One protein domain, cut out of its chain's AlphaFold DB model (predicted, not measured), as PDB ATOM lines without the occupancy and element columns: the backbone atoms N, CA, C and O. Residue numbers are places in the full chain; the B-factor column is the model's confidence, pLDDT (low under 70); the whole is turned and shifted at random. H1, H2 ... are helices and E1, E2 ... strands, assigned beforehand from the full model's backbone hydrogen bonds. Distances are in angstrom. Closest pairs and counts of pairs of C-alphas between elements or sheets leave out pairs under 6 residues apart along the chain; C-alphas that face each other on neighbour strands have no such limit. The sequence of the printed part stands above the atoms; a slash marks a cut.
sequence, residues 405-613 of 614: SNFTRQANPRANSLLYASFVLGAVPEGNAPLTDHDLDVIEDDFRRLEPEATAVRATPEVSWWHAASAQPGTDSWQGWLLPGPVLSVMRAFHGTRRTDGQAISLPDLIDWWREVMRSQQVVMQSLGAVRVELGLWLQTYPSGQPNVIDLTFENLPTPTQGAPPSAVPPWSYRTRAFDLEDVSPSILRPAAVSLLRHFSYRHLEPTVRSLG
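What this domain is: This is residues 405 to 613 of the 614 residues of the protein "Fic family protein" of Chloroflexi bacterium (UniProt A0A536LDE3). A twisted sheet of seven strands stands as a wall, with H2 and H3 side by side over one face and H4 over the edge strand E9 on that same face. Beyond one end of the sheet, by the beginning of H3, lie the small strand pair E6 and E8 and the short helix H5. The 209 printed residues hold five named helices and nine named strands, in the order H1 E1 H2 E2 E3 E4 E5 E6 H3 E7 E8 E9 H4 H5, a mixed class. The large sheet, in the order E2 E3 E4 E5 E1 E7 E9, is antiparallel; E6 and E8 are parallel. The whole is compact, with a radius of gyration of the C-alphas of 17.3 A and spans of 50 by 40 by 27 A.

How they stand to each other: H1, residues 405 to 410, only grazes the large sheet. E1, residues 419 to 428, is antiparallel to E5, residues 487 to 493 (N 423 to O 490, 2.9 A), and to E7, residues 532 to 541 (N 424 to O 536, 2.9 A). H2, residues 437 to 450, is over E3, residues 463 to 469, and E4, residues 476 to 482, at a height over the sheet of 9.7 A. E2, residues 455 to 460, begins the meander E2 E3 E4 E5, each strand the antiparallel neighbour of the one before, in three hairpins; N 457 and O 465, N 466 and O 480, and N 481 and O 489 are 2.9, 2.9 and 2.8 A apart. E6, residues 504 to 506, is parallel to E8, residues 551 to 553 (N 553 to O 505, 2.7 A). H3, residues 507 to 527, is over E1 and E7 at a height of 9.4 A; it touches H2 at a shallow tilt of 22 degrees, opposite ways, the closest C-alphas being Ile 443 and Val 524, 6.7 A. E9, residues 572 to 575, is antiparallel to E7 (N 537 to O 574, 2.8 A). H4, residues 589 to 599, is over E9, its closest C-alphas Tyr 574 and Ala 592, 6.0 A; with H2 and H3 on the same face the arrangement is two layers, helices on one face of a sheet. H5, residues 606 to 611, only just touches H4, with 3 pairs of C-alphas within 8 A, the closest Arg 590 and Val 609, 7.1 A. Every O i to N i+4 pair is within hydrogen-bond range in H2, H4 and H5, 16 of 17 in H3 and 1 of 2 in H1.

Where its parts are: H1 begins at C-alpha 405 (126.275, 149.781, 176.254), and H5 ends at C-alpha 611 (143.816, 149.552, 145.610). H3 is 30.8 A long, E1 29.7 A and E7 29.0 A.

The domain as a whole: The two C-alphas farthest apart, Asp 437 and Ala 564, are 51.5 A apart. The printed part has no cut; the links E8 to E9 and E9 to H4 are long. The mean pLDDT of the printed part is 71.2, with 90 residues under 70, among them 405 to 435 and 483 to 503.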
ATOM      1  N   SER A 405     127.453 149.463 175.434       47.62
ATOM      2  CA  SER A 405     126.275 149.781 176.254       47.62
ATOM      3  C   SER A 405     126.495 150.988 177.168       47.62
ATOM      4  O   SER A 405     125.545 151.700 177.487       47.62
ATOM      5  N   ASN A 406     127.742 151.235 177.574       50.28
ATOM      6  CA  ASN A 406     128.118 152.385 178.395       50.28
ATOM      7  C   ASN A 406     128.264 153.632 177.523       50.28
ATOM      8  O   ASN A 406     127.704 154.676 177.850       50.28
ATOM      9  N   PHE A 407     128.914 153.488 176.365       52.06
ATOM     10  CA  PHE A 407     129.087 154.563 175.395       52.06
ATOM     11  C   PHE A 407     127.749 155.235 175.020       52.06
ATOM     12  O   PHE A 407     127.570 156.440 175.200       52.06
ATOM     13  N   THR A 408     126.761 154.439 174.593       52.03
ATOM     14  CA  THR A 408     125.446 154.948 174.156       52.03
ATOM     15  C   THR A 408     124.662 155.649 175.280       52.03
ATOM     16  O   THR A 408     123.786 156.460 174.993       52.03
ATOM     17  N   ARG A 409     124.962 155.357 176.557       53.72
ATOM     18  CA  ARG A 409     124.290 155.959 177.723       53.72
ATOM     19  C   ARG A 409     124.839 157.331 178.120       53.72
ATOM     20  O   ARG A 409     124.098 158.107 178.715       53.72
ATOM     21  N   GLN A 410     126.116 157.597 177.850       54.22
ATOM     22  CA  GLN A 410     126.826 158.771 178.379       54.22
ATOM     23  C   GLN A 410     126.968 159.906 177.349       54.22
ATOM     24  O   GLN A 410     127.113 161.066 177.730       54.22
ATOM     25  N   ALA A 411     126.918 159.592 176.051       51.88
ATOM     26  CA  ALA A 411     127.085 160.578 174.988       51.88
ATOM     27  C   ALA A 411     125.909 161.588 174.888       51.88
ATOM     28  O   ALA A 411     124.784 161.330 175.320       51.88
ATOM     29  N   ASN A 412     126.188 162.767 174.319       50.50
ATOM     30  CA  ASN A 412     125.304 163.943 174.288       50.50
ATOM     31  C   ASN A 412     123.994 163.726 173.480       50.50
ATOM     32  O   ASN A 412     124.051 163.568 172.267       50.50
ATOM     33  N   PRO A 413     122.786 163.840 174.065       48.06
ATOM     34  CA  PRO A 413     121.531 163.449 173.404       48.06
ATOM     35  C   PRO A 413     121.069 164.328 172.216       48.06
ATOM     36  O   PRO A 413     119.968 164.120 171.702       48.06
ATOM     37  N   ARG A 414     121.839 165.334 171.777       47.19
ATOM     38  CA  ARG A 414     121.448 166.234 170.677       47.19
ATOM     39  C   ARG A 414     121.862 165.703 169.304       47.19
ATOM     40  O   ARG A 414     123.030 165.423 169.063       47.19
ATOM     41  N   ALA A 415     120.906 165.686 168.373       48.09
ATOM     42  CA  ALA A 415     121.170 165.430 166.962       48.09
ATOM     43  C   ALA A 415     122.014 166.543 166.342       48.09
ATOM     44  O   ALA A 415     121.539 167.655 166.119       48.09
ATOM     45  N   ASN A 416     123.273 166.219 166.063       50.03
ATOM     46  CA  ASN A 416     124.238 167.137 165.472       50.03
ATOM     47  C   ASN A 416     124.294 167.062 163.938       50.03
ATOM     48  O   ASN A 416     124.945 167.891 163.319       50.03
ATOM     49  N   SER A 417     123.601 166.100 163.317       49.50
ATOM     50  CA  SER A 417     123.649 165.830 161.867       49.50
ATOM     51  C   SER A 417     125.052 165.514 161.324       49.50
ATOM     52  O   SER A 417     125.242 165.477 160.109       49.50
ATOM     53  N   LEU A 418     126.023 165.265 162.206       53.03
ATOM     54  CA  LEU A 418     127.364 164.837 161.858       53.03
ATOM     55  C   LEU A 418     127.421 163.308 161.879       53.03
ATOM     56  O   LEU A 418     126.889 162.620 162.751       53.03
ATOM     57  N   LEU A 419     128.085 162.772 160.870       57.62
ATOM     58  CA  LEU A 419     128.407 161.363 160.751       57.62
ATOM     59  C   LEU A 419     129.629 161.052 161.622       57.62
ATOM     60  O   LEU A 419     130.598 161.800 161.560       57.62
ATOM     61  N   TYR A 420     129.632 159.947 162.374       59.47
ATOM     62  CA  TYR A 420     130.786 159.542 163.184       59.47
ATOM     63  C   TYR A 420     131.394 158.226 162.691       59.47
ATOM     64  O   TYR A 420     130.705 157.232 162.452       59.47
ATOM     65  N   ALA A 421     132.721 158.203 162.608       59.81
ATOM     66  CA  ALA A 421     133.487 156.967 162.606       59.81
ATOM     67  C   ALA A 421     133.891 156.675 164.058       59.81
ATOM     68  O   ALA A 421     134.305 157.578 164.791       59.81
ATOM     69  N   SER A 422     133.709 155.436 164.521       63.44
ATOM     70  CA  SER A 422     134.018 155.067 165.910       63.44
ATOM     71  C   SER A 422     135.023 153.923 165.973       63.44
ATOM     72  O   SER A 422     134.970 152.968 165.194       63.44
ATOM     73  N   PHE A 423     135.929 154.029 166.936       62.59
ATOM     74  CA  PHE A 423     137.012 153.098 167.182       62.59
ATOM     75  C   PHE A 423     136.984 152.697 168.657       62.59
ATOM     76  O   PHE A 423     137.084 153.545 169.539       62.59
ATOM     77  N   VAL A 424     136.826 151.408 168.939       61.28
ATOM     78  CA  VAL A 424     136.697 150.907 170.312       61.28
ATOM     79  C   VAL A 424     137.791 149.889 170.565       61.28
ATOM     80  O   VAL A 424     137.824 148.847 169.912       61.28
ATOM     81  N   LEU A 425     138.661 150.167 171.529       61.97
ATOM     82  CA  LEU A 425     139.749 149.290 171.927       61.97
ATOM     83  C   LEU A 425     139.520 148.796 173.354       61.97
ATOM     84  O   LEU A 425     139.399 149.571 174.300       61.97
ATOM     85  N   GLY A 426     139.419 147.484 173.503       60.59
ATOM     86  CA  GLY A 426     139.292 146.839 174.798       60.59
ATOM     87  C   GLY A 426     140.610 146.193 175.181       60.59
ATOM     88  O   GLY A 426     140.976 145.195 174.565       60.59
ATOM     89  N   ALA A 427     141.299 146.721 176.189       60.84
ATOM     90  CA  ALA A 427     142.452 146.056 176.782       60.84
ATOM     91  C   ALA A 427     142.088 145.357 178.101       60.84
ATOM     92  O   ALA A 427     140.960 145.449 178.592       60.84
ATOM     93  N   VAL A 428     143.064 144.662 178.680       58.44
ATOM     94  CA  VAL A 428     143.119 144.265 180.095       58.44
ATOM     95  C   VAL A 428     144.579 144.456 180.544       58.44
ATOM     96  O   VAL A 428     145.459 143.995 179.806       58.44
ATOM     97  N   PRO A 429     144.879 145.124 181.678       56.53
ATOM     98  CA  PRO A 429     146.253 145.315 182.132       56.53
ATOM     99  C   PRO A 429     146.722 144.053 182.872       56.53
ATOM    100  O   PRO A 429     145.924 143.150 183.156       56.53
ATOM    101  N   GLU A 430     148.003 143.965 183.228       50.88
ATOM    102  CA  GLU A 430     148.437 142.912 184.150       50.88
ATOM    103  C   GLU A 430     147.899 143.159 185.568       50.88
ATOM    104  O   GLU A 430     148.345 144.042 186.298       50.88
ATOM    105  N   GLY A 431     146.934 142.326 185.965       51.62
ATOM    106  CA  GLY A 431     146.248 142.419 187.250       51.62
ATOM    107  C   GLY A 431     145.058 143.384 187.231       51.62
ATOM    108  O   GLY A 431     145.010 144.348 186.476       51.62
ATOM    109  N   ASN A 432     144.084 143.138 188.111       49.59
ATOM    110  CA  ASN A 432     142.890 143.982 188.272       49.59
ATOM    111  C   ASN A 432     143.196 145.286 189.049       49.59
ATOM    112  O   ASN A 432     142.416 145.695 189.911       49.59
ATOM    113  N   ALA A 433     144.355 145.899 188.807       55.31
ATOM    114  CA  ALA A 433     144.730 147.170 189.410       55.31
ATOM    115  C   ALA A 433     143.958 148.328 188.742       55.31
ATOM    116  O   ALA A 433     143.748 148.297 187.526       55.31
ATOM    117  N   PRO A 434     143.528 149.355 189.499       59.22
ATOM    118  CA  PRO A 434     143.072 150.612 188.914       59.22
ATOM    119  C   PRO A 434     144.193 151.280 188.108       59.22
ATOM    120  O   PRO A 434     145.363 151.144 188.463       59.22
ATOM    121  N   LEU A 435     143.824 152.041 187.073       67.69
ATOM    122  CA  LEU A 435     144.758 152.917 186.361       67.69
ATOM    123  C   LEU A 435     145.360 153.940 187.336       67.69
ATOM    124  O   LEU A 435     144.648 154.491 188.179       67.69
ATOM    125  N   THR A 436     146.662 154.175 187.220       71.31
ATOM    126  CA  THR A 436     147.395 155.189 187.983       71.31
ATOM    127  C   THR A 436     147.293 156.563 187.319       71.31
ATOM    128  O   THR A 436     146.935 156.668 186.147       71.31
ATOM    129  N   ASP A 437     147.665 157.626 188.037       71.88
ATOM    130  CA  ASP A 437     147.721 158.979 187.464       71.88
ATOM    131  C   ASP A 437     148.637 159.034 186.220       71.88
ATOM    132  O   ASP A 437     148.295 159.671 185.229       71.88
ATOM    133  N   HIS A 438     149.738 158.269 186.213       77.00
ATOM    134  CA  HIS A 438     150.636 158.166 185.058       77.00
ATOM    135  C   HIS A 438     149.976 157.493 183.843       77.00
ATOM    136  O   HIS A 438     150.190 157.915 182.707       77.00
ATOM    137  N   ASP A 439     149.149 156.469 184.069       75.56
ATOM    138  CA  ASP A 439     148.392 155.806 183.002       75.56
ATOM    139  C   ASP A 439     147.351 156.757 182.388       75.56
ATOM    140  O   ASP A 439     147.114 156.735 181.178       75.56
ATOM    141  N   LEU A 440     146.749 157.619 183.217       76.38
ATOM    142  CA  LEU A 440     145.819 158.659 182.776       76.38
ATOM    143  C   LEU A 440     146.532 159.765 181.983       76.38
ATOM    144  O   LEU A 440     146.021 160.152 180.933       76.38
ATOM    145  N   ASP A 441     147.718 160.209 182.416       80.50
ATOM    146  CA  ASP A 441     148.549 161.176 181.681       80.50
ATOM    147  C   ASP A 441     148.896 160.660 180.270       80.50
ATOM    148  O   ASP A 441     148.746 161.381 179.283       80.50
ATOM    149  N   VAL A 442     149.299 159.386 180.146       81.19
ATOM    150  CA  VAL A 442     149.627 158.751 178.851       81.19
ATOM    151  C   VAL A 442     148.419 158.708 177.907       81.19
ATOM    152  O   VAL A 442     148.570 158.920 176.700       81.19
ATOM    153  N   ILE A 443     147.219 158.452 178.439       80.75
ATOM    154  CA  ILE A 443     145.967 158.468 177.667       80.75
ATOM    155  C   ILE A 443     145.600 159.901 177.257       80.75
ATOM    156  O   ILE A 443     145.210 160.132 176.112       80.75
ATOM    157  N   GLU A 444     145.743 160.879 178.154       81.94
ATOM    158  CA  GLU A 444     145.405 162.270 177.851       81.94
ATOM    159  C   GLU A 444     146.360 162.885 176.811       81.94
ATOM    160  O   GLU A 444     145.911 163.584 175.899       81.94
ATOM    161  N   ASP A 445     147.655 162.570 176.866       83.56
ATOM    162  CA  ASP A 445     148.628 163.002 175.856       83.56
ATOM    163  C   ASP A 445     148.430 162.315 174.490       83.56
ATOM    164  O   ASP A 445     148.746 162.901 173.449       83.56
ATOM    165  N   ASP A 446     147.873 161.099 174.446       84.38
ATOM    166  CA  ASP A 446     147.397 160.498 173.193       84.38
ATOM    167  C   ASP A 446     146.172 161.224 172.634       84.38
ATOM    168  O   ASP A 446     146.138 161.556 171.447       84.38
ATOM    169  N   PHE A 447     145.207 161.550 173.489       83.75
ATOM    170  CA  PHE A 447     144.009 162.282 173.092       83.75
ATOM    171  C   PHE A 447     144.346 163.681 172.556       83.75
ATOM    172  O   PHE A 447     143.880 164.035 171.474       83.75
ATOM    173  N   ARG A 448     145.241 164.428 173.221       82.50
ATOM    174  CA  ARG A 448     145.757 165.723 172.732       82.50
ATOM    175  C   ARG A 448     146.574 165.602 171.440       82.50
ATOM    176  O   ARG A 448     146.594 166.533 170.640       82.50
ATOM    177  N   ARG A 449     147.260 164.477 171.211       82.56
ATOM    178  CA  ARG A 449     147.969 164.208 169.945       82.56
ATOM    179  C   ARG A 449     146.996 163.940 168.794       82.56
ATOM    180  O   ARG A 449     147.252 164.395 167.683       82.56
ATOM    181  N   LEU A 450     145.915 163.201 169.048       78.62
ATOM    182  CA  LEU A 450     144.884 162.888 168.052       78.62
ATOM    183  C   LEU A 450     143.975 164.086 167.740       78.62
ATOM    184  O   LEU A 450     143.511 164.221 166.606       78.62
ATOM    185  N   GLU A 451     143.725 164.948 168.726       83.44
ATOM    186  CA  GLU A 451     142.962 166.184 168.577       83.44
ATOM    187  C   GLU A 451     143.474 167.257 169.566       83.44
ATOM    188  O   GLU A 451     143.108 167.235 170.741       83.44
ATOM    189  N   PRO A 452     144.311 168.218 169.127       84.25
ATOM    190  CA  PRO A 452     144.911 169.228 170.013       84.25
ATOM    191  C   PRO A 452     143.915 170.156 170.724       84.25
ATOM    192  O   PRO A 452     144.235 170.706 171.773       84.25
ATOM    193  N   GLU A 453     142.711 170.312 170.169       83.62
ATOM    194  CA  GLU A 453     141.603 171.085 170.753       83.62
ATOM    195  C   GLU A 453     140.753 170.249 171.742       83.62
ATOM    196  O   GLU A 453     139.715 170.711 172.219       83.62
ATOM    197  N   ALA A 454     141.148 169.003 172.048       83.44
ATOM    198  CA  ALA A 454     140.430 168.144 172.985       83.44
ATOM    199  C   ALA A 454     140.539 168.650 174.433       83.44
ATOM    200  O   ALA A 454     141.625 168.818 174.989       83.44
ATOM    201  N   THR A 455     139.389 168.820 175.082       80.44
ATOM    202  CA  THR A 455     139.260 169.272 176.472       80.44
ATOM    203  C   THR A 455     138.450 168.275 177.298       80.44
ATOM    204  O   THR A 455     137.519 167.646 176.794       80.44
ATOM    205  N   ALA A 456     138.805 168.101 178.573       78.25
ATOM    206  CA  ALA A 456     138.083 167.220 179.489       78.25
ATOM    207  C   ALA A 456     136.729 167.834 179.889       78.25
ATOM    208  O   ALA A 456     136.675 168.973 180.353       78.25
ATOM    209  N   VAL A 457     135.637 167.074 179.755       69.50
ATOM    210  CA  VAL A 457     134.277 167.553 180.074       69.50
ATOM    211  C   VAL A 457     133.852 167.140 181.472       69.50
ATOM    212  O   VAL A 457     133.349 167.949 182.254       69.50
ATOM    213  N   ARG A 458     133.978 165.843 181.773       62.72
ATOM    214  CA  ARG A 458     133.465 165.253 183.008       62.72
ATOM    215  C   ARG A 458     134.117 163.904 183.280       62.72
ATOM    216  O   ARG A 458     134.098 163.022 182.424       62.72
ATOM    217  N   ALA A 459     134.599 163.733 184.506       58.84
ATOM    218  CA  ALA A 459     134.870 162.428 185.089       58.84
ATOM    219  C   ALA A 459     133.707 162.029 186.011       58.84
ATOM    220  O   ALA A 459     133.140 162.851 186.736       58.84
ATOM    221  N   THR A 460     133.339 160.757 185.967       60.44
ATOM    222  CA  THR A 460     132.367 160.101 186.845       60.44
ATOM    223  C   THR A 460     132.960 158.765 187.300       60.44
ATOM    224  O   THR A 460     133.873 158.266 186.643       60.44
ATOM    225  N   PRO A 461     132.426 158.117 188.350       52.84
ATOM    226  CA  PRO A 461     132.834 156.754 188.711       52.84
ATOM    227  C   PRO A 461     132.623 155.707 187.599       52.84
ATOM    228  O   PRO A 461     133.099 154.583 187.727       52.84
ATOM    229  N   GLU A 462     131.896 156.056 186.529       56.81
ATOM    230  CA  GLU A 462     131.495 155.163 185.439       56.81
ATOM    231  C   GLU A 462     132.104 155.522 184.071       56.81
ATOM    232  O   GLU A 462     131.919 154.748 183.135       56.81
ATOM    233  N   VAL A 463     132.772 156.678 183.922       70.25
ATOM    234  CA  VAL A 463     133.487 157.106 182.699       70.25
ATOM    235  C   VAL A 463     134.257 158.418 182.914       70.25
ATOM    236  O   VAL A 463     133.786 159.290 183.651       70.25
ATOM    237  N   SER A 464     135.351 158.605 182.176       74.75
ATOM    238  CA  SER A 464     135.998 159.897 181.897       74.75
ATOM    239  C   SER A 464     135.882 160.244 180.409       74.75
ATOM    240  O   SER A 464     136.003 159.362 179.556       74.75
ATOM    241  N   TRP A 465     135.626 161.517 180.091       78.50
ATOM    242  CA  TRP A 465     135.310 161.975 178.732       78.50
ATOM    243  C   TRP A 465     135.990 163.303 178.361       78.50
ATOM    244  O   TRP A 465     135.932 164.277 179.120       78.50
ATOM    245  N   TRP A 466     136.557 163.339 177.151       84.62
ATOM    246  CA  TRP A 466     137.126 164.506 176.476       84.62
ATOM    247  C   TRP A 466     136.404 164.780 175.151       84.62
ATOM    248  O   TRP A 466     135.982 163.844 174.469       84.62
ATOM    249  N   HIS A 467     136.310 166.044 174.743       81.12
ATOM    250  CA  HIS A 467     135.727 166.449 173.459       81.12
ATOM    251  C   HIS A 467     136.476 167.617 172.812       81.12
ATOM    252  O   HIS A 467     137.087 168.422 173.510       81.12
ATOM    253  N   ALA A 468     136.363 167.744 171.492       81.25
ATOM    254  CA  ALA A 468     136.667 168.980 170.775       81.25
ATOM    255  C   ALA A 468     135.394 169.480 170.085       81.25
ATOM    256  O   ALA A 468     134.678 168.702 169.448       81.25
ATOM    257  N   ALA A 469     135.095 170.772 170.219       74.94
ATOM    258  CA  ALA A 469     133.917 171.376 169.605       74.94
ATOM    259  C   ALA A 469     134.082 171.490 168.080       74.94
ATOM    260  O   ALA A 469     135.152 171.826 167.575       74.94
ATOM    261  N   SER A 470     133.003 171.254 167.333       70.12
ATOM    262  CA  SER A 470     132.975 171.513 165.892       70.12
ATOM    263  C   SER A 470     132.599 172.972 165.590       70.12
ATOM    264  O   SER A 470     132.117 173.712 166.448       70.12
ATOM    265  N   ALA A 471     132.753 173.386 164.329       68.38
ATOM    266  CA  ALA A 471     132.284 174.689 163.855       68.38
ATOM    267  C   ALA A 471     130.745 174.859 163.901       68.38
ATOM    268  O   ALA A 471     130.247 175.976 163.765       68.38
ATOM    269  N   GLN A 472     129.979 173.774 164.073       62.81
ATOM    270  CA  GLN A 472     128.532 173.830 164.290       62.81
ATOM    271  C   GLN A 472     128.216 173.960 165.795       62.81
ATOM    272  O   GLN A 472     128.670 173.133 166.587       62.81
ATOM    273  N   PRO A 473     127.411 174.954 166.225       62.19
ATOM    274  CA  PRO A 473     127.141 175.183 167.643       62.19
ATOM    275  C   PRO A 473     126.518 173.982 168.369       62.19
ATOM    276  O   PRO A 473     125.447 173.498 168.001       62.19
ATOM    277  N   GLY A 474     127.151 173.563 169.469       61.62
ATOM    278  CA  GLY A 474     126.648 172.495 170.338       61.62
ATOM    279  C   GLY A 474     126.902 171.075 169.824       61.62
ATOM    280  O   GLY A 474     126.185 170.161 170.234       61.62
ATOM    281  N   THR A 475     127.884 170.899 168.937       63.69
ATOM    282  CA  THR A 475     128.287 169.604 168.382       63.69
ATOM    283  C   THR A 475     129.803 169.418 168.478       63.69
ATOM    284  O   THR A 475     130.548 170.398 168.462       63.69
ATOM    285  N   ASP A 476     130.262 168.168 168.558       70.06
ATOM    286  CA  ASP A 476     131.674 167.840 168.788       70.06
ATOM    287  C   ASP A 476     132.302 167.228 167.531       70.06
ATOM    288  O   ASP A 476     131.775 166.257 166.984       70.06
ATOM    289  N   SER A 477     133.435 167.754 167.068       71.56
ATOM    290  CA  SER A 477     134.207 167.161 165.965       71.56
ATOM    291  C   SER A 477     134.914 165.871 166.391       71.56
ATOM    292  O   SER A 477     135.197 165.014 165.552       71.56
ATOM    293  N   TRP A 478     135.174 165.703 167.686       79.50
ATOM    294  CA  TRP A 478     135.910 164.575 168.250       79.50
ATOM    295  C   TRP A 478     135.483 164.319 169.701       79.50
ATOM    296  O   TRP A 478     135.156 165.260 170.428       79.50
ATOM    297  N   GLN A 479     135.487 163.054 170.128       76.12
ATOM    298  CA  GLN A 479     135.259 162.631 171.511       76.12
ATOM    299  C   GLN A 479     136.131 161.417 171.881       76.12
ATOM    300  O   GLN A 479     136.160 160.418 171.159       76.12
ATOM    301  N   GLY A 480     136.767 161.458 173.050       79.50
ATOM    302  CA  GLY A 480     137.533 160.352 173.627       79.50
ATOM    303  C   GLY A 480     136.952 159.927 174.971       79.50
ATOM    304  O   GLY A 480     136.656 160.771 175.814       79.50
ATOM    305  N   TRP A 481     136.775 158.622 175.173       75.88
ATOM    306  CA  TRP A 481     136.101 158.042 176.335       75.88
ATOM    307  C   TRP A 481     136.953 156.943 176.982       75.88
ATOM    308  O   TRP A 481     137.464 156.060 176.289       75.88
ATOM    309  N   LEU A 482     137.031 156.957 178.313       75.75
ATOM    310  CA  LEU A 482     137.711 155.959 179.141       75.75
ATOM    311  C   LEU A 482     136.736 155.422 180.198       75.75
ATOM    312  O   LEU A 482     136.204 156.195 180.991       75.75
ATOM    313  N   LEU A 483     136.472 154.116 180.194       69.88
ATOM    314  CA  LEU A 483     135.514 153.457 181.097       69.88
ATOM    315  C   LEU A 483     136.215 152.850 182.342       69.88
ATOM    316  O   LEU A 483     137.433 152.944 182.458       69.88
ATOM    317  N   PRO A 484     135.482 152.250 183.302       56.31
ATOM    318  CA  PRO A 484     136.072 151.489 184.402       56.31
ATOM    319  C   PRO A 484     136.773 150.224 183.880       56.31
ATOM    320  O   PRO A 484     136.142 149.370 183.259       56.31
ATOM    321  N   GLY A 485     138.080 150.107 184.134       62.81
ATOM    322  CA  GLY A 485     138.971 149.168 183.430       62.81
ATOM    323  C   GLY A 485     139.499 149.763 182.112       62.81
ATOM    324  O   GLY A 485     138.965 150.762 181.643       62.81
ATOM    325  N   PRO A 486     140.545 149.206 181.474       61.06
ATOM    326  CA  PRO A 486     141.221 149.847 180.337       61.06
ATOM    327  C   PRO A 486     140.466 149.642 179.007       61.06
ATOM    328  O   PRO A 486     140.986 149.116 178.021       61.06
ATOM    329  N   VAL A 487     139.198 150.034 178.984       65.69
ATOM    330  CA  VAL A 487     138.400 150.137 177.766       65.69
ATOM    331  C   VAL A 487     138.476 151.578 177.290       65.69
ATOM    332  O   VAL A 487     137.917 152.484 177.915       65.69
ATOM    333  N   LEU A 488     139.152 151.762 176.161       68.06
ATOM    334  CA  LEU A 488     139.427 153.048 175.546       68.06
ATOM    335  C   LEU A 488     138.630 153.165 174.242       68.06
ATOM    336  O   LEU A 488     138.756 152.342 173.336       68.06
ATOM    337  N   SER A 489     137.772 154.174 174.143       69.25
ATOM    338  CA  SER A 489     136.883 154.370 172.995       69.25
ATOM    339  C   SER A 489     137.099 155.757 172.405       69.25
ATOM    340  O   SER A 489     136.778 156.761 173.034       69.25
ATOM    341  N   VAL A 490     137.623 155.810 171.181       67.31
ATOM    342  CA  VAL A 490     137.932 157.049 170.458       67.31
ATOM    343  C   VAL A 490     136.961 157.213 169.299       67.31
ATOM    344  O   VAL A 490     136.704 156.290 168.523       67.31
ATOM    345  N   MET A 491     136.380 158.398 169.177       67.75
ATOM    346  CA  MET A 491     135.304 158.669 168.234       67.75
ATOM    347  C   MET A 491     135.520 160.014 167.572       67.75
ATOM    348  O   MET A 491     135.831 160.999 168.233       67.75
ATOM    349  N   ARG A 492     135.324 160.076 166.257       68.06
ATOM    350  CA  ARG A 492     135.487 161.322 165.510       68.06
ATOM    351  C   ARG A 492     134.315 161.537 164.576       68.06
ATOM    352  O   ARG A 492     133.840 160.590 163.945       68.06
ATOM    353  N   ALA A 493     133.864 162.781 164.479       61.94
ATOM    354  CA  ALA A 493     133.006 163.190 163.386       61.94
ATOM    355  C   ALA A 493     133.809 162.992 162.096       61.94
ATOM    356  O   ALA A 493     134.883 163.567 161.910       61.94
ATOM    357  N   PHE A 494     133.306 162.142 161.212       61.34
ATOM    358  CA  PHE A 494     133.908 161.906 159.917       61.34
ATOM    359  C   PHE A 494     133.602 163.105 159.015       61.34
ATOM    360  O   PHE A 494     132.594 163.148 158.311       61.34
ATOM    361  N   HIS A 495     134.469 164.113 159.075       55.34
ATOM    362  CA  HIS A 495     134.377 165.314 158.256       55.34
ATOM    363  C   HIS A 495     135.434 165.277 157.145       55.34
ATOM    364  O   HIS A 495     136.400 166.043 157.149       55.34
ATOM    365  N   GLY A 496     135.237 164.380 156.171       48.94
ATOM    366  CA  GLY A 496     136.035 164.363 154.944       48.94
ATOM    367  C   GLY A 496     136.051 165.755 154.305       48.94
ATOM    368  O   GLY A 496     135.006 166.378 154.105       48.94
ATOM    369  N   THR A 497     137.237 166.279 153.989       40.09
ATOM    370  CA  THR A 497     137.398 167.652 153.459       40.09
ATOM    371  C   THR A 497     136.875 167.816 152.025       40.09
ATOM    372  O   THR A 497     136.914 168.910 151.457       40.09
ATOM    373  N   ARG A 498     136.321 166.747 151.443       43.84
ATOM    374  CA  ARG A 498     135.591 166.744 150.178       43.84
ATOM    375  C   ARG A 498     134.181 166.217 150.404       43.84
ATOM    376  O   ARG A 498     133.982 165.038 150.670       43.84
ATOM    377  N   ARG A 499     133.223 167.140 150.275       43.28
ATOM    378  CA  ARG A 499     131.769 166.930 150.334       43.28
ATOM    379  C   ARG A 499     131.334 165.540 149.872       43.28
ATOM    380  O   ARG A 499     131.427 165.228 148.685       43.28
ATOM    381  N   THR A 500     130.685 164.819 150.770       43.75
ATOM    382  CA  THR A 500     129.566 163.961 150.392       43.75
ATOM    383  C   THR A 500     128.264 164.756 150.506       43.75
ATOM    384  O   THR A 500     128.186 165.788 151.176       43.75
ATOM    385  N   ASP A 501     127.240 164.306 149.798       50.72
ATOM    386  CA  ASP A 501     125.900 164.894 149.659       50.72
ATOM    387  C   ASP A 501     125.006 164.729 150.910       50.72
ATOM    388  O   ASP A 501     123.781 164.703 150.832       50.72
ATOM    389  N   GLY A 502     125.631 164.668 152.089       57.88
ATOM    390  CA  GLY A 502     124.978 164.611 153.394       57.88
ATOM    391  C   GLY A 502     124.749 163.206 153.956       57.88
ATOM    392  O   GLY A 502     124.431 163.110 155.139       57.88
ATOM    393  N   GLN A 503     124.902 162.131 153.166       66.00
ATOM    394  CA  GLN A 503     124.647 160.749 153.630       66.00
ATOM    395  C   GLN A 503     125.625 159.667 153.107       66.00
ATOM    396  O   GLN A 503     125.434 158.487 153.413       66.00
ATOM    397  N   ALA A 504     126.685 160.034 152.373       73.12
ATOM    398  CA  ALA A 504     127.734 159.106 151.917       73.12
ATOM    399  C   ALA A 504     129.095 159.307 152.629       73.12
ATOM    400  O   ALA A 504     129.304 160.330 153.285       73.12
ATOM    401  N   ILE A 505     130.038 158.360 152.489       77.00
ATOM    402  CA  ILE A 505     131.360 158.369 153.171       77.00
ATOM    403  C   ILE A 505     132.508 158.021 152.224       77.00
ATOM    404  O   ILE A 505     132.442 156.981 151.577       77.00
ATOM    405  N   SER A 506     133.603 158.789 152.225       82.56
ATOM    406  CA  SER A 506     134.839 158.368 151.544       82.56
ATOM    407  C   SER A 506     135.441 157.130 152.216       82.56
ATOM    408  O   SER A 506     135.882 157.166 153.367       82.56
ATOM    409  N   LEU A 507     135.434 156.010 151.491       85.75
ATOM    410  CA  LEU A 507     136.047 154.758 151.929       85.75
ATOM    411  C   LEU A 507     137.579 154.870 152.093       85.75
ATOM    412  O   LEU A 507     138.060 154.368 153.108       85.75
ATOM    413  N   PRO A 508     138.352 155.499 151.174       86.75
ATOM    414  CA  PRO A 508     139.776 155.778 151.394       86.75
ATOM    415  C   PRO A 508     140.050 156.461 152.740       86.75
ATOM    416  O   PRO A 508     140.754 155.899 153.579       86.75
ATOM    417  N   ASP A 509     139.415 157.612 152.971       80.62
ATOM    418  CA  ASP A 509     139.581 158.428 154.178       80.62
ATOM    419  C   ASP A 509     139.224 157.643 155.457       80.62
ATOM    420  O   ASP A 509     139.906 157.759 156.474       80.62
ATOM    421  N   LEU A 510     138.175 156.806 155.424       81.56
ATOM    422  CA  LEU A 510     137.773 155.975 156.566       81.56
ATOM    423  C   LEU A 510     138.814 154.893 156.904       81.56
ATOM    424  O   LEU A 510     139.082 154.640 158.080       81.56
ATOM    425  N   ILE A 511     139.407 154.259 155.888       85.44
ATOM    426  CA  ILE A 511     140.460 153.250 156.077       85.44
ATOM    427  C   ILE A 511     141.744 153.893 156.609       85.44
ATOM    428  O   ILE A 511     142.365 153.340 157.520       85.44
ATOM    429  N   ASP A 512     142.136 155.053 156.080       81.62
ATOM    430  CA  ASP A 512     143.331 155.758 156.545       81.62
ATOM    431  C   ASP A 512     143.151 156.336 157.957       81.62
ATOM    432  O   ASP A 512     144.073 156.232 158.770       81.62
ATOM    433  N   TRP A 513     141.946 156.792 158.318       79.06
ATOM    434  CA  TRP A 513     141.620 157.151 159.702       79.06
ATOM    435  C   TRP A 513     141.750 155.962 160.665       79.06
ATOM    436  O   TRP A 513     142.388 156.082 161.712       79.06
ATOM    437  N   TRP A 514     141.212 154.783 160.316       80.75
ATOM    438  CA  TRP A 514     141.397 153.589 161.154       80.75
ATOM    439  C   TRP A 514     142.880 153.221 161.305       80.75
ATOM    440  O   TRP A 514     143.298 152.878 162.408       80.75
ATOM    441  N   ARG A 515     143.704 153.347 160.253       82.31
ATOM    442  CA  ARG A 515     145.163 153.123 160.342       82.31
ATOM    443  C   ARG A 515     145.846 154.081 161.315       82.31
ATOM    444  O   ARG A 515     146.718 153.649 162.066       82.31
ATOM    445  N   GLU A 516     145.492 155.362 161.281       79.12
ATOM    446  CA  GLU A 516     146.060 156.385 162.163       79.12
ATOM    447  C   GLU A 516     145.730 156.099 163.632       79.12
ATOM    448  O   GLU A 516     146.640 155.977 164.456       79.12
ATOM    449  N   VAL A 517     144.448 155.878 163.947       76.88
ATOM    450  CA  VAL A 517     144.020 155.585 165.322       76.88
ATOM    451  C   VAL A 517     144.630 154.274 165.820       76.88
ATOM    452  O   VAL A 517     145.168 154.248 166.924       76.88
ATOM    453  N   MET A 518     144.638 153.201 165.016       78.19
ATOM    454  CA  MET A 518     145.241 151.925 165.430       78.19
ATOM    455  C   MET A 518     146.730 152.058 165.776       78.19
ATOM    456  O   MET A 518     147.168 151.468 166.760       78.19
ATOM    457  N   ARG A 519     147.498 152.852 165.015       79.00
ATOM    458  CA  ARG A 519     148.917 153.119 165.312       79.00
ATOM    459  C   ARG A 519     149.101 153.928 166.592       79.00
ATOM    460  O   ARG A 519     149.988 153.604 167.373       79.00
ATOM    461  N   SER A 520     148.284 154.959 166.821       78.00
ATOM    462  CA  SER A 520     148.384 155.760 168.050       78.00
ATOM    463  C   SER A 520     148.066 154.902 169.276       78.00
ATOM    464  O   SER A 520     148.851 154.846 170.221       78.00
ATOM    465  N   GLN A 521     146.987 154.115 169.211       77.25
ATOM    466  CA  GLN A 521     146.588 153.256 170.325       77.25
ATOM    467  C   GLN A 521     147.524 152.068 170.563       77.25
ATOM    468  O   GLN A 521     147.651 151.630 171.702       77.25
ATOM    469  N   GLN A 522     148.224 151.568 169.539       77.00
ATOM    470  CA  GLN A 522     149.278 150.566 169.722       77.00
ATOM    471  C   GLN A 522     150.334 151.046 170.733       77.00
ATOM    472  O   GLN A 522     150.715 150.283 171.617       77.00
ATOM    473  N   VAL A 523     150.748 152.317 170.643       76.50
ATOM    474  CA  VAL A 523     151.715 152.925 171.571       76.50
ATOM    475  C   VAL A 523     151.130 153.022 172.981       76.50
ATOM    476  O   VAL A 523     151.775 152.589 173.931       76.50
ATOM    477  N   VAL A 524     149.887 153.504 173.123       78.62
ATOM    478  CA  VAL A 524     149.204 153.598 174.429       78.62
ATOM    479  C   VAL A 524     149.106 152.222 175.095       78.62
ATOM    480  O   VAL A 524     149.480 152.070 176.252       78.62
ATOM    481  N   MET A 525     148.668 151.188 174.369       77.12
ATOM    482  CA  MET A 525     148.521 149.838 174.930       77.12
ATOM    483  C   MET A 525     149.863 149.209 175.334       77.12
ATOM    484  O   MET A 525     149.911 148.466 176.315       77.12
ATOM    485  N   GLN A 526     150.949 149.516 174.615       75.75
ATOM    486  CA  GLN A 526     152.305 149.108 174.997       75.75
ATOM    487  C   GLN A 526     152.766 149.817 176.279       75.75
ATOM    488  O   GLN A 526     153.307 149.161 177.167       75.75
ATOM    489  N   SER A 527     152.511 151.124 176.413       74.44
ATOM    490  CA  SER A 527     152.814 151.888 177.631       74.44
ATOM    491  C   SER A 527     152.018 151.413 178.853       74.44
ATOM    492  O   SER A 527     152.581 151.349 179.940       74.44
ATOM    493  N   LEU A 528     150.754 151.015 178.671       73.81
ATOM    494  CA  LEU A 528     149.881 150.475 179.726       73.81
ATOM    495  C   LEU A 528     150.142 148.990 180.070       73.81
ATOM    496  O   LEU A 528     149.406 148.406 180.866       73.81
ATOM    497  N   GLY A 529     151.128 148.336 179.442       70.88
ATOM    498  CA  GLY A 529     151.438 146.922 179.693       70.88
ATOM    499  C   GLY A 529     150.301 145.951 179.337       70.88
ATOM    500  O   GLY A 529     150.129 144.927 179.999       70.88
ATOM    501  N   ALA A 530     149.486 146.266 178.326       70.62
ATOM    502  CA  ALA A 530     148.312 145.468 177.981       70.62
ATOM    503  C   ALA A 530     148.686 144.090 177.397       70.62
ATOM    504  O   ALA A 530     149.178 143.982 176.275       70.62
ATOM    505  N   VAL A 531     148.368 143.015 178.128       61.41
ATOM    506  CA  VAL A 531     148.633 141.618 177.716       61.41
ATOM    507  C   VAL A 531     147.580 141.021 176.780       61.41
ATOM    508  O   VAL A 531     147.800 139.975 176.171       61.41
ATOM    509  N   ARG A 532     146.413 141.659 176.665       66.19
ATOM    510  CA  ARG A 532     145.348 141.265 175.739       66.19
ATOM    511  C   ARG A 532     144.628 142.503 175.239       66.19
ATOM    512  O   ARG A 532     144.142 143.291 176.046       66.19
ATOM    513  N   VAL A 533     144.506 142.616 173.920       71.44
ATOM    514  CA  VAL A 533     143.825 143.726 173.248       71.44
ATOM    515  C   VAL A 533     142.826 143.182 172.229       71.44
ATOM    516  O   VAL A 533     143.124 142.262 171.470       71.44
ATOM    517  N   GLU A 534     141.618 143.737 172.227       75.00
ATOM    518  CA  GLU A 534     140.526 143.419 171.308       75.00
ATOM    519  C   GLU A 534     140.057 144.699 170.609       75.00
ATOM    520  O   GLU A 534     139.909 145.739 171.253       75.00
ATOM    521  N   LEU A 535     139.774 144.628 169.303       78.19
ATOM    522  CA  LEU A 535     139.376 145.788 168.502       78.19
ATOM    523  C   LEU A 535     137.925 145.696 168.010       78.19
ATOM    524  O   LEU A 535     137.499 144.681 167.461       78.19
ATOM    525  N   GLY A 536     137.196 146.806 168.126       79.56
ATOM    526  CA  GLY A 536     135.937 147.073 167.442       79.56
ATOM    527  C   GLY A 536     136.045 148.282 166.505       79.56
ATOM    528  O   GLY A 536     136.388 149.377 166.938       79.56
ATOM    529  N   LEU A 537     135.673 148.101 165.237       80.62
ATOM    530  CA  LEU A 537     135.526 149.166 164.239       80.62
ATOM    531  C   LEU A 537     134.039 149.378 163.967       80.62
ATOM    532  O   LEU A 537     133.332 148.412 163.680       80.62
ATOM    533  N   TRP A 538     133.537 150.599 164.128       77.00
ATOM    534  CA  TRP A 538     132.106 150.894 164.049       77.00
ATOM    535  C   TRP A 538     131.859 152.087 163.128       77.00
ATOM    536  O   TRP A 538     132.640 153.041 163.081       77.00
ATOM    537  N   LEU A 539     130.726 152.046 162.435       75.00
ATOM    538  CA  LEU A 539     130.226 153.144 161.628       75.00
ATOM    539  C   LEU A 539     128.765 153.395 161.998       75.00
ATOM    540  O   LEU A 539     127.888 152.568 161.737       75.00
ATOM    541  N   GLN A 540     128.523 154.534 162.638       70.44
ATOM    542  CA  GLN A 540     127.232 154.900 163.205       70.44
ATOM    543  C   GLN A 540     127.077 156.419 163.203       70.44
ATOM    544  O   GLN A 540     128.026 157.158 163.450       70.44
ATOM    545  N   THR A 541     125.869 156.896 162.949       63.69
ATOM    546  CA  THR A 541     125.549 158.315 163.123       63.69
ATOM    547  C   THR A 541     125.164 158.596 164.563       63.69
ATOM    548  O   THR A 541     124.856 157.664 165.312       63.69
ATOM    549  N   TYR A 542     125.272 159.858 164.980       57.47
ATOM    550  CA  TYR A 542     125.086 160.219 166.376       57.47
ATOM    551  C   TYR A 542     124.068 161.367 166.543       57.47
ATOM    552  O   TYR A 542     124.286 162.454 166.008       57.47
ATOM    553  N   PRO A 543     122.952 161.160 167.274       54.09
ATOM    554  CA  PRO A 543     122.526 159.937 167.950       54.09
ATOM    555  C   PRO A 543     122.221 158.805 166.960       54.09
ATOM    556  O   PRO A 543     122.003 159.028 165.770       54.09
ATOM    557  N   SER A 544     122.225 157.574 167.476       55.00
ATOM    558  CA  SER A 544     122.139 156.360 166.661       55.00
ATOM    559  C   SER A 544     120.958 156.383 165.683       55.00
ATOM    560  O   SER A 544     119.802 156.498 166.091       55.00
ATOM    561  N   GLY A 545     121.258 156.231 164.392       54.38
ATOM    562  CA  GLY A 545     120.264 156.001 163.343       54.38
ATOM    563  C   GLY A 545     119.684 157.246 162.667       54.38
ATOM    564  O   GLY A 545     118.787 157.083 161.838       54.38
ATOM    565  N   GLN A 546     120.157 158.469 162.964       56.22
ATOM    566  CA  GLN A 546     119.798 159.673 162.192       56.22
ATOM    567  C   GLN A 546     120.940 160.709 162.085       56.22
ATOM    568  O   GLN A 546     121.556 161.028 163.099       56.22
ATOM    569  N   PRO A 547     121.175 161.308 160.894       56.56
ATOM    570  CA  PRO A 547     120.753 160.824 159.569       56.56
ATOM    571  C   PRO A 547     121.449 159.488 159.262       56.56
ATOM    572  O   PRO A 547     122.527 159.247 159.781       56.56
ATOM    573  N   ASN A 548     120.865 158.578 158.482       63.41
ATOM    574  CA  ASN A 548     121.546 157.305 158.192       63.41
ATOM    575  C   ASN A 548     122.648 157.482 157.145       63.41
ATOM    576  O   ASN A 548     122.511 158.292 156.229       63.41
ATOM    577  N   VAL A 549     123.700 156.668 157.250       71.19
ATOM    578  CA  VAL A 549     124.605 156.440 156.121       71.19
ATOM    579  C   VAL A 549     123.838 155.629 155.087       71.19
ATOM    580  O   VAL A 549     123.278 154.582 155.419       71.19
ATOM    581  N   ILE A 550     123.808 156.107 153.848       71.69
ATOM    582  CA  ILE A 550     123.164 155.390 152.743       71.69
ATOM    583  C   ILE A 550     124.177 154.845 151.739       71.69
ATOM    584  O   ILE A 550     123.863 153.872 151.059       71.69
ATOM    585  N   ASP A 551     125.389 155.416 151.663       79.25
ATOM    586  CA  ASP A 551     126.387 154.973 150.685       79.25
ATOM    587  C   ASP A 551     127.861 155.243 151.058       79.25
ATOM    588  O   ASP A 551     128.182 155.916 152.039       79.25
ATOM    589  N   LEU A 552     128.769 154.724 150.231       84.69
ATOM    590  CA  LEU A 552     130.215 154.932 150.277       84.69
ATOM    591  C   LEU A 552     130.696 155.545 148.952       84.69
ATOM    592  O   LEU A 552     130.325 155.083 147.876       84.69
ATOM    593  N   THR A 553     131.572 156.545 149.014       85.38
ATOM    594  CA  THR A 553     132.296 157.071 147.856       85.38
ATOM    595  C   THR A 553     133.676 156.420 147.748       85.38
ATOM    596  O   THR A 553     134.381 156.195 148.732       85.38
ATOM    597  N   PHE A 554     134.063 156.096 146.514       87.06
ATOM    598  CA  PHE A 554     135.304 155.375 146.197       87.06
ATOM    599  C   PHE A 554     136.428 156.289 145.697       87.06
ATOM    600  O   PHE A 554     137.561 155.844 145.543       87.06
ATOM    601  N   GLU A 555     136.117 157.561 145.439       83.62
ATOM    602  CA  GLU A 555     137.015 158.542 144.822       83.62
ATOM    603  C   GLU A 555     137.707 158.005 143.557       83.62
ATOM    604  O   GLU A 555     137.046 157.776 142.548       83.62
ATOM    605  N   ASN A 556     139.028 157.808 143.607       83.31
ATOM    606  CA  ASN A 556     139.851 157.323 142.497       83.31
ATOM    607  C   ASN A 556     140.048 155.791 142.504       83.31
ATOM    608  O   ASN A 556     140.808 155.268 141.688       83.31
ATOM    609  N   LEU A 557     139.425 155.062 143.439       87.25
ATOM    610  CA  LEU A 557     139.499 153.600 143.494       87.25
ATOM    611  C   LEU A 557     138.603 152.954 142.422       87.25
ATOM    612  O   LEU A 557     137.593 153.539 142.027       87.25
ATOM    613  N   PRO A 558     138.890 151.708 142.001       90.00
ATOM    614  CA  PRO A 558     137.967 150.929 141.181       90.00
ATOM    615  C   PRO A 558     136.597 150.798 141.864       90.00
ATOM    616  O   PRO A 558     136.506 150.215 142.947       90.00
ATOM    617  N   THR A 559     135.538 151.307 141.236       88.75
ATOM    618  CA  THR A 559     134.178 151.263 141.790       88.75
ATOM    619  C   THR A 559     133.617 149.832 141.761       88.75
ATOM    620  O   THR A 559     133.489 149.254 140.675       88.75
ATOM    621  N   PRO A 560     133.265 149.233 142.913       88.06
ATOM    622  CA  PRO A 560     132.628 147.921 142.963       88.06
ATOM    623  C   PRO A 560     131.158 147.992 142.518       88.06
ATOM    624  O   PRO A 560     130.526 149.046 142.523       88.06
ATOM    625  N   THR A 561     130.574 146.855 142.138       88.00
ATOM    626  CA  THR A 561     129.187 146.805 141.640       88.00
ATOM    627  C   THR A 561     128.192 146.767 142.799       88.00
ATOM    628  O   THR A 561     128.208 145.816 143.580       88.00
ATOM    629  N   GLN A 562     127.302 147.753 142.903       83.62
ATOM    630  CA  GLN A 562     126.237 147.779 143.912       83.62
ATOM    631  C   GLN A 562     125.089 146.832 143.508       83.62
ATOM    632  O   GLN A 562     124.621 146.858 142.370       83.62
ATOM    633  N   GLY A 563     124.668 145.943 144.412       73.75
ATOM    634  CA  GLY A 563     123.685 144.889 144.115       73.75
ATOM    635  C   GLY A 563     122.213 145.261 144.331       73.75
ATOM    636  O   GLY A 563     121.342 144.503 143.909       73.75
ATOM    637  N   ALA A 564     121.941 146.378 145.005       69.31
ATOM    638  CA  ALA A 564     120.613 146.908 145.316       69.31
ATOM    639  C   ALA A 564     120.721 148.434 145.520       69.31
ATOM    640  O   ALA A 564     121.797 148.890 145.908       69.31
ATOM    641  N   PRO A 565     119.659 149.223 145.264       58.41
ATOM    642  CA  PRO A 565     119.687 150.668 145.492       58.41
ATOM    643  C   PRO A 565     119.818 151.002 146.992       58.41
ATOM    644  O   PRO A 565     119.336 150.227 147.826       58.41
ATOM    645  N   PRO A 566     120.420 152.151 147.347       57.56
ATOM    646  CA  PRO A 566     120.665 152.520 148.735       57.56
ATOM    647  C   PRO A 566     119.355 152.797 149.488       57.56
ATOM    648  O   PRO A 566     118.645 153.766 149.218       57.56
ATOM    649  N   SER A 567     119.037 151.944 150.464       59.25
ATOM    650  CA  SER A 567     118.112 152.271 151.553       59.25
ATOM    651  C   SER A 567     118.889 152.857 152.733       59.25
ATOM    652  O   SER A 567     120.114 152.784 152.766       59.25
ATOM    653  N   ALA A 568     118.194 153.361 153.756       62.16
ATOM    654  CA  ALA A 568     118.827 153.627 155.048       62.16
ATOM    655  C   ALA A 568     119.512 152.345 155.554       62.16
ATOM    656  O   ALA A 568     118.838 151.341 155.800       62.16
ATOM    657  N   VAL A 569     120.842 152.361 155.652       63.44
ATOM    658  CA  VAL A 569     121.620 151.198 156.081       63.44
ATOM    659  C   VAL A 569     121.773 151.265 157.606       63.44
ATOM    660  O   VAL A 569     122.173 152.310 158.123       63.44
ATOM    661  N   PRO A 570     121.440 150.198 158.360       63.94
ATOM    662  CA  PRO A 570     121.589 150.206 159.813       63.94
ATOM    663  C   PRO A 570     123.069 150.341 160.217       63.94
ATOM    664  O   PRO A 570     123.945 149.983 159.421       63.94
ATOM    665  N   PRO A 571     123.371 150.799 161.450       71.12
ATOM    666  CA  PRO A 571     124.742 150.935 161.938       71.12
ATOM    667  C   PRO A 571     125.587 149.679 161.699       71.12
ATOM    668  O   PRO A 571     125.149 148.554 161.952       71.12
ATOM    669  N   TRP A 572     126.809 149.874 161.213       80.81
ATOM    670  CA  TRP A 572     127.741 148.790 160.924       80.81
ATOM    671  C   TRP A 572     128.753 148.629 162.057       80.81
ATOM    672  O   TRP A 572     129.215 149.609 162.645       80.81
ATOM    673  N   SER A 573     129.147 147.387 162.338       78.06
ATOM    674  CA  SER A 573     130.291 147.114 163.206       78.06
ATOM    675  C   SER A 573     131.044 145.856 162.785       78.06
ATOM    676  O   SER A 573     130.481 144.907 162.239       78.06
ATOM    677  N   TYR A 574     132.336 145.854 163.083       81.69
ATOM    678  CA  TYR A 574     133.259 144.743 162.924       81.69
ATOM    679  C   TYR A 574     134.069 144.591 164.212       81.69
ATOM    680  O   TYR A 574     134.400 145.581 164.864       81.69
ATOM    681  N   ARG A 575     134.374 143.352 164.606       79.25
ATOM    682  CA  ARG A 575     135.135 143.045 165.824       79.25
ATOM    683  C   ARG A 575     136.182 141.982 165.535       79.25
ATOM    684  O   ARG A 575     135.870 140.983 164.884       79.25
ATOM    685  N   THR A 576     137.392 142.170 166.045       70.62
ATOM    686  CA  THR A 576     138.431 141.138 166.044       70.62
ATOM    687  C   THR A 576     138.316 140.249 167.282       70.62
ATOM    688  O   THR A 576     137.640 140.577 168.259       70.62
ATOM    689  N   ARG A 577     138.982 139.092 167.243       66.12
ATOM    690  CA  ARG A 577     139.407 138.398 168.468       66.12
ATOM    691  C   ARG A 577     140.709 139.039 168.961       66.12
ATOM    692  O   ARG A 577     141.295 139.836 168.231       66.12
ATOM    693  N   ALA A 578     141.157 138.664 170.158       67.00
ATOM    694  CA  ALA A 578     142.463 139.072 170.668       67.00
ATOM    695  C   ALA A 578     143.572 138.854 169.620       67.00
ATOM    696  O   ALA A 578     143.609 137.797 168.983       67.00
ATOM    697  N   PHE A 579     144.422 139.863 169.437       67.12
ATOM    698  CA  PHE A 579     145.467 139.912 168.414       67.12
ATOM    699  C   PHE A 579     146.751 140.518 168.990       67.12
ATOM    700  O   PHE A 579     146.697 141.271 169.965       67.12
ATOM    701  N   ASP A 580     147.893 140.192 168.387       65.56
ATOM    702  CA  ASP A 580     149.182 140.753 168.788       65.56
ATOM    703  C   ASP A 580     149.290 142.212 168.338       65.56
ATOM    704  O   ASP A 580     149.016 142.545 167.184       65.56
ATOM    705  N   LEU A 581     149.731 143.085 169.249       62.06
ATOM    706  CA  LEU A 581     149.805 144.534 169.029       62.06
ATOM    707  C   LEU A 581     150.695 144.954 167.848       62.06
ATOM    708  O   LEU A 581     150.608 146.097 167.422       62.06
ATOM    709  N   GLU A 582     151.537 144.069 167.312       59.69
ATOM    710  CA  GLU A 582     152.412 144.351 166.168       59.69
ATOM    711  C   GLU A 582     151.748 144.085 164.795       59.69
ATOM    712  O   GLU A 582     152.165 144.676 163.799       59.69
ATOM    713  N   ASP A 583     150.679 143.275 164.716       60.47
ATOM    714  CA  ASP A 583     150.045 142.845 163.448       60.47
ATOM    715  C   ASP A 583     148.899 143.775 162.984       60.47
ATOM    716  O   ASP A 583     147.842 143.368 162.507       60.47
ATOM    717  N   VAL A 584     149.094 145.083 163.141       60.50
ATOM    718  CA  VAL A 584     148.069 146.120 162.899       60.50
ATOM    719  C   VAL A 584     147.842 146.400 161.392       60.50
ATOM    720  O   VAL A 584     146.956 147.160 161.000       60.50
ATOM    721  N   SER A 585     148.630 145.770 160.517       65.69
ATOM    722  CA  SER A 585     148.766 146.085 159.087       65.69
ATOM    723  C   SER A 585     148.128 144.991 158.204       65.69
ATOM    724  O   SER A 585     148.366 143.813 158.438       65.69
ATOM    725  N   PRO A 586     147.363 145.355 157.151       65.62
ATOM    726  CA  PRO A 586     146.373 144.542 156.420       65.62
ATOM    727  C   PRO A 586     145.483 143.478 157.101       65.62
ATOM    728  O   PRO A 586     144.290 143.454 156.789       65.62
ATOM    729  N   SER A 587     145.979 142.608 157.984       72.12
ATOM    730  CA  SER A 587     145.272 141.412 158.485       72.12
ATOM    731  C   SER A 587     143.926 141.727 159.155       72.12
ATOM    732  O   SER A 587     142.957 140.983 158.991       72.12
ATOM    733  N   ILE A 588     143.838 142.871 159.839       79.06
ATOM    734  CA  ILE A 588     142.637 143.353 160.535       79.06
ATOM    735  C   ILE A 588     141.748 144.229 159.641       79.06
ATOM    736  O   ILE A 588     140.519 144.110 159.668       79.06
ATOM    737  N   LEU A 589     142.356 145.110 158.842       84.75
ATOM    738  CA  LEU A 589     141.634 146.103 158.041       84.75
ATOM    739  C   LEU A 589     141.040 145.516 156.757       84.75
ATOM    740  O   LEU A 589     139.965 145.945 156.341       84.75
ATOM    741  N   ARG A 590     141.670 144.503 156.143       87.62
ATOM    742  CA  ARG A 590     141.134 143.852 154.937       87.62
ATOM    743  C   ARG A 590     139.783 143.168 155.201       87.62
ATOM    744  O   ARG A 590     138.844 143.443 154.449       87.62
ATOM    745  N   PRO A 591     139.602 142.329 156.246       86.81
ATOM    746  CA  PRO A 591     138.296 141.734 156.526       86.81
ATOM    747  C   PRO A 591     137.263 142.771 156.989       86.81
ATOM    748  O   PRO A 591     136.088 142.635 156.647       86.81
ATOM    749  N   ALA A 592     137.690 143.829 157.693       86.94
ATOM    750  CA  ALA A 592     136.827 144.951 158.060       86.94
ATOM    751  C   ALA A 592     136.277 145.674 156.818       86.94
ATOM    752  O   ALA A 592     135.063 145.786 156.663       86.94
ATOM    753  N   ALA A 593     137.145 146.071 155.882       88.62
ATOM    754  CA  ALA A 593     136.757 146.713 154.626       88.62
ATOM    755  C   ALA A 593     135.833 145.817 153.781       88.62
ATOM    756  O   ALA A 593     134.807 146.273 153.283       88.62
ATOM    757  N   VAL A 594     136.138 144.517 153.668       88.69
ATOM    758  CA  VAL A 594     135.276 143.548 152.966       88.69
ATOM    759  C   VAL A 594     133.908 143.403 153.645       88.69
ATOM    760  O   VAL A 594     132.899 143.286 152.948       88.69
ATOM    761  N   SER A 595     133.851 143.418 154.979       88.81
ATOM    762  CA  SER A 595     132.596 143.385 155.743       88.81
ATOM    763  C   SER A 595     131.761 144.649 155.507       88.81
ATOM    764  O   SER A 595     130.584 144.543 155.161       88.81
ATOM    765  N   LEU A 596     132.379 145.832 155.602       87.81
ATOM    766  CA  LEU A 596     131.736 147.124 155.350       87.81
ATOM    767  C   LEU A 596     131.160 147.197 153.930       87.81
ATOM    768  O   LEU A 596     129.989 147.513 153.742       87.81
ATOM    769  N   LEU A 597     131.950 146.829 152.922       88.75
ATOM    770  CA  LEU A 597     131.514 146.844 151.526       88.75
ATOM    771  C   LEU A 597     130.315 145.918 151.276       88.75
ATOM    772  O   LEU A 597     129.372 146.295 150.581       88.75
ATOM    773  N   ARG A 598     130.308 144.721 151.876       85.81
ATOM    774  CA  ARG A 598     129.164 143.795 151.786       85.81
ATOM    775  C   ARG A 598     127.915 144.334 152.481       85.81
ATOM    776  O   ARG A 598     126.819 144.074 151.994       85.81
ATOM    777  N   HIS A 599     128.074 145.074 153.577       85.19
ATOM    778  CA  HIS A 599     126.975 145.718 154.307       85.19
ATOM    779  C   HIS A 599     126.245 146.748 153.435       85.19
ATOM    780  O   HIS A 599     125.022 146.721 153.345       85.19
ATOM    781  N   PHE A 600     126.993 147.549 152.670       83.75
ATOM    782  CA  PHE A 600     126.463 148.457 151.639       83.75
ATOM    783  C   PHE A 600     126.146 147.757 150.295       83.75
ATOM    784  O   PHE A 600     126.054 148.391 149.248       83.75
ATOM    785  N   SER A 601     125.952 146.432 150.305       86.19
ATOM    786  CA  SER A 601     125.563 145.614 149.142       86.19
ATOM    787  C   SER A 601     126.510 145.654 147.930       86.19
ATOM    788  O   SER A 601     126.112 145.275 146.821       86.19
ATOM    789  N   TYR A 602     127.777 146.031 148.118       89.19
ATOM    790  CA  TYR A 602     128.784 146.019 147.058       89.19
ATOM    791  C   TYR A 602     129.318 144.610 146.746       89.19
ATOM    792  O   TYR A 602     129.430 143.729 147.605       89.19
ATOM    793  N   ARG A 603     129.675 144.397 145.476       86.88
ATOM    794  CA  ARG A 603     130.194 143.149 144.890       86.88
ATOM    795  C   ARG A 603     131.412 143.435 144.008       86.88
ATOM    796  O   ARG A 603     131.672 144.577 143.657       86.88
ATOM    797  N   HIS A 604     132.152 142.389 143.632       87.06
ATOM    798  CA  HIS A 604     133.414 142.509 142.876       87.06
ATOM    799  C   HIS A 604     134.459 143.383 143.600       87.06
ATOM    800  O   HIS A 604     135.109 144.228 143.001       87.06
ATOM    801  N   LEU A 605     134.610 143.156 144.909       92.31
ATOM    802  CA  LEU A 605     135.345 144.020 145.848       92.31
ATOM    803  C   LEU A 605     136.876 143.991 145.707       92.31
ATOM    804  O   LEU A 605     137.554 144.910 146.152       92.31
ATOM    805  N   GLU A 606     137.431 142.912 145.153       90.50
ATOM    806  CA  GLU A 606     138.873 142.625 145.197       90.50
ATOM    807  C   GLU A 606     139.760 143.710 144.541       90.50
ATOM    808  O   GLU A 606     140.793 144.026 145.132       90.50
ATOM    809  N   PRO A 607     139.400 144.345 143.402       90.44
ATOM    810  CA  PRO A 607     140.163 145.472 142.861       90.44
ATOM    811  C   PRO A 607     140.163 146.683 143.804       90.44
ATOM    812  O   PRO A 607     141.219 147.251 144.061       90.44
ATOM    813  N   THR A 608     139.005 147.037 144.370       90.69
ATOM    814  CA  THR A 608     138.836 148.164 145.302       90.69
ATOM    815  C   THR A 608     139.655 147.967 146.578       90.69
ATOM    816  O   THR A 608     140.411 148.851 146.974       90.69
ATOM    817  N   VAL A 609     139.551 146.785 147.196       90.69
ATOM    818  CA  VAL A 609     140.274 146.427 148.429       90.69
ATOM    819  C   VAL A 609     141.783 146.392 148.186       90.69
ATOM    820  O   VAL A 609     142.544 146.939 148.979       90.69
ATOM    821  N   ARG A 610     142.231 145.852 147.046       89.31
ATOM    822  CA  ARG A 610     143.653 145.854 146.682       89.31
ATOM    823  C   ARG A 610     144.198 147.266 146.457       89.31
ATOM    824  O   ARG A 610     145.309 147.554 146.891       89.31
ATOM    825  N   SER A 611     143.430 148.148 145.814       89.88
ATOM    826  CA  SER A 611     143.816 149.552 145.610       89.88
ATOM    827  C   SER A 611     143.872 150.371 146.906       89.88
ATOM    828  O   SER A 611     144.575 151.374 146.938       89.88
ATOM    829  N   LEU A 612     143.213 149.927 147.984       86.75
ATOM    830  CA  LEU A 612     143.380 150.481 149.336       86.75
ATOM    831  C   LEU A 612     144.681 150.025 150.028       86.75
ATOM    832  O   LEU A 612     144.996 150.526 151.107       86.75
ATOM    833  N   GLY A 613     145.434 149.077 149.458       84.94
ATOM    834  CA  GLY A 613     146.605 148.475 150.103       84.94
ATOM    835  C   GLY A 613     146.232 147.522 151.245       84.94
ATOM    836  O   GLY A 613     146.826 147.599 152.324       84.94
TER     837      GLY A 613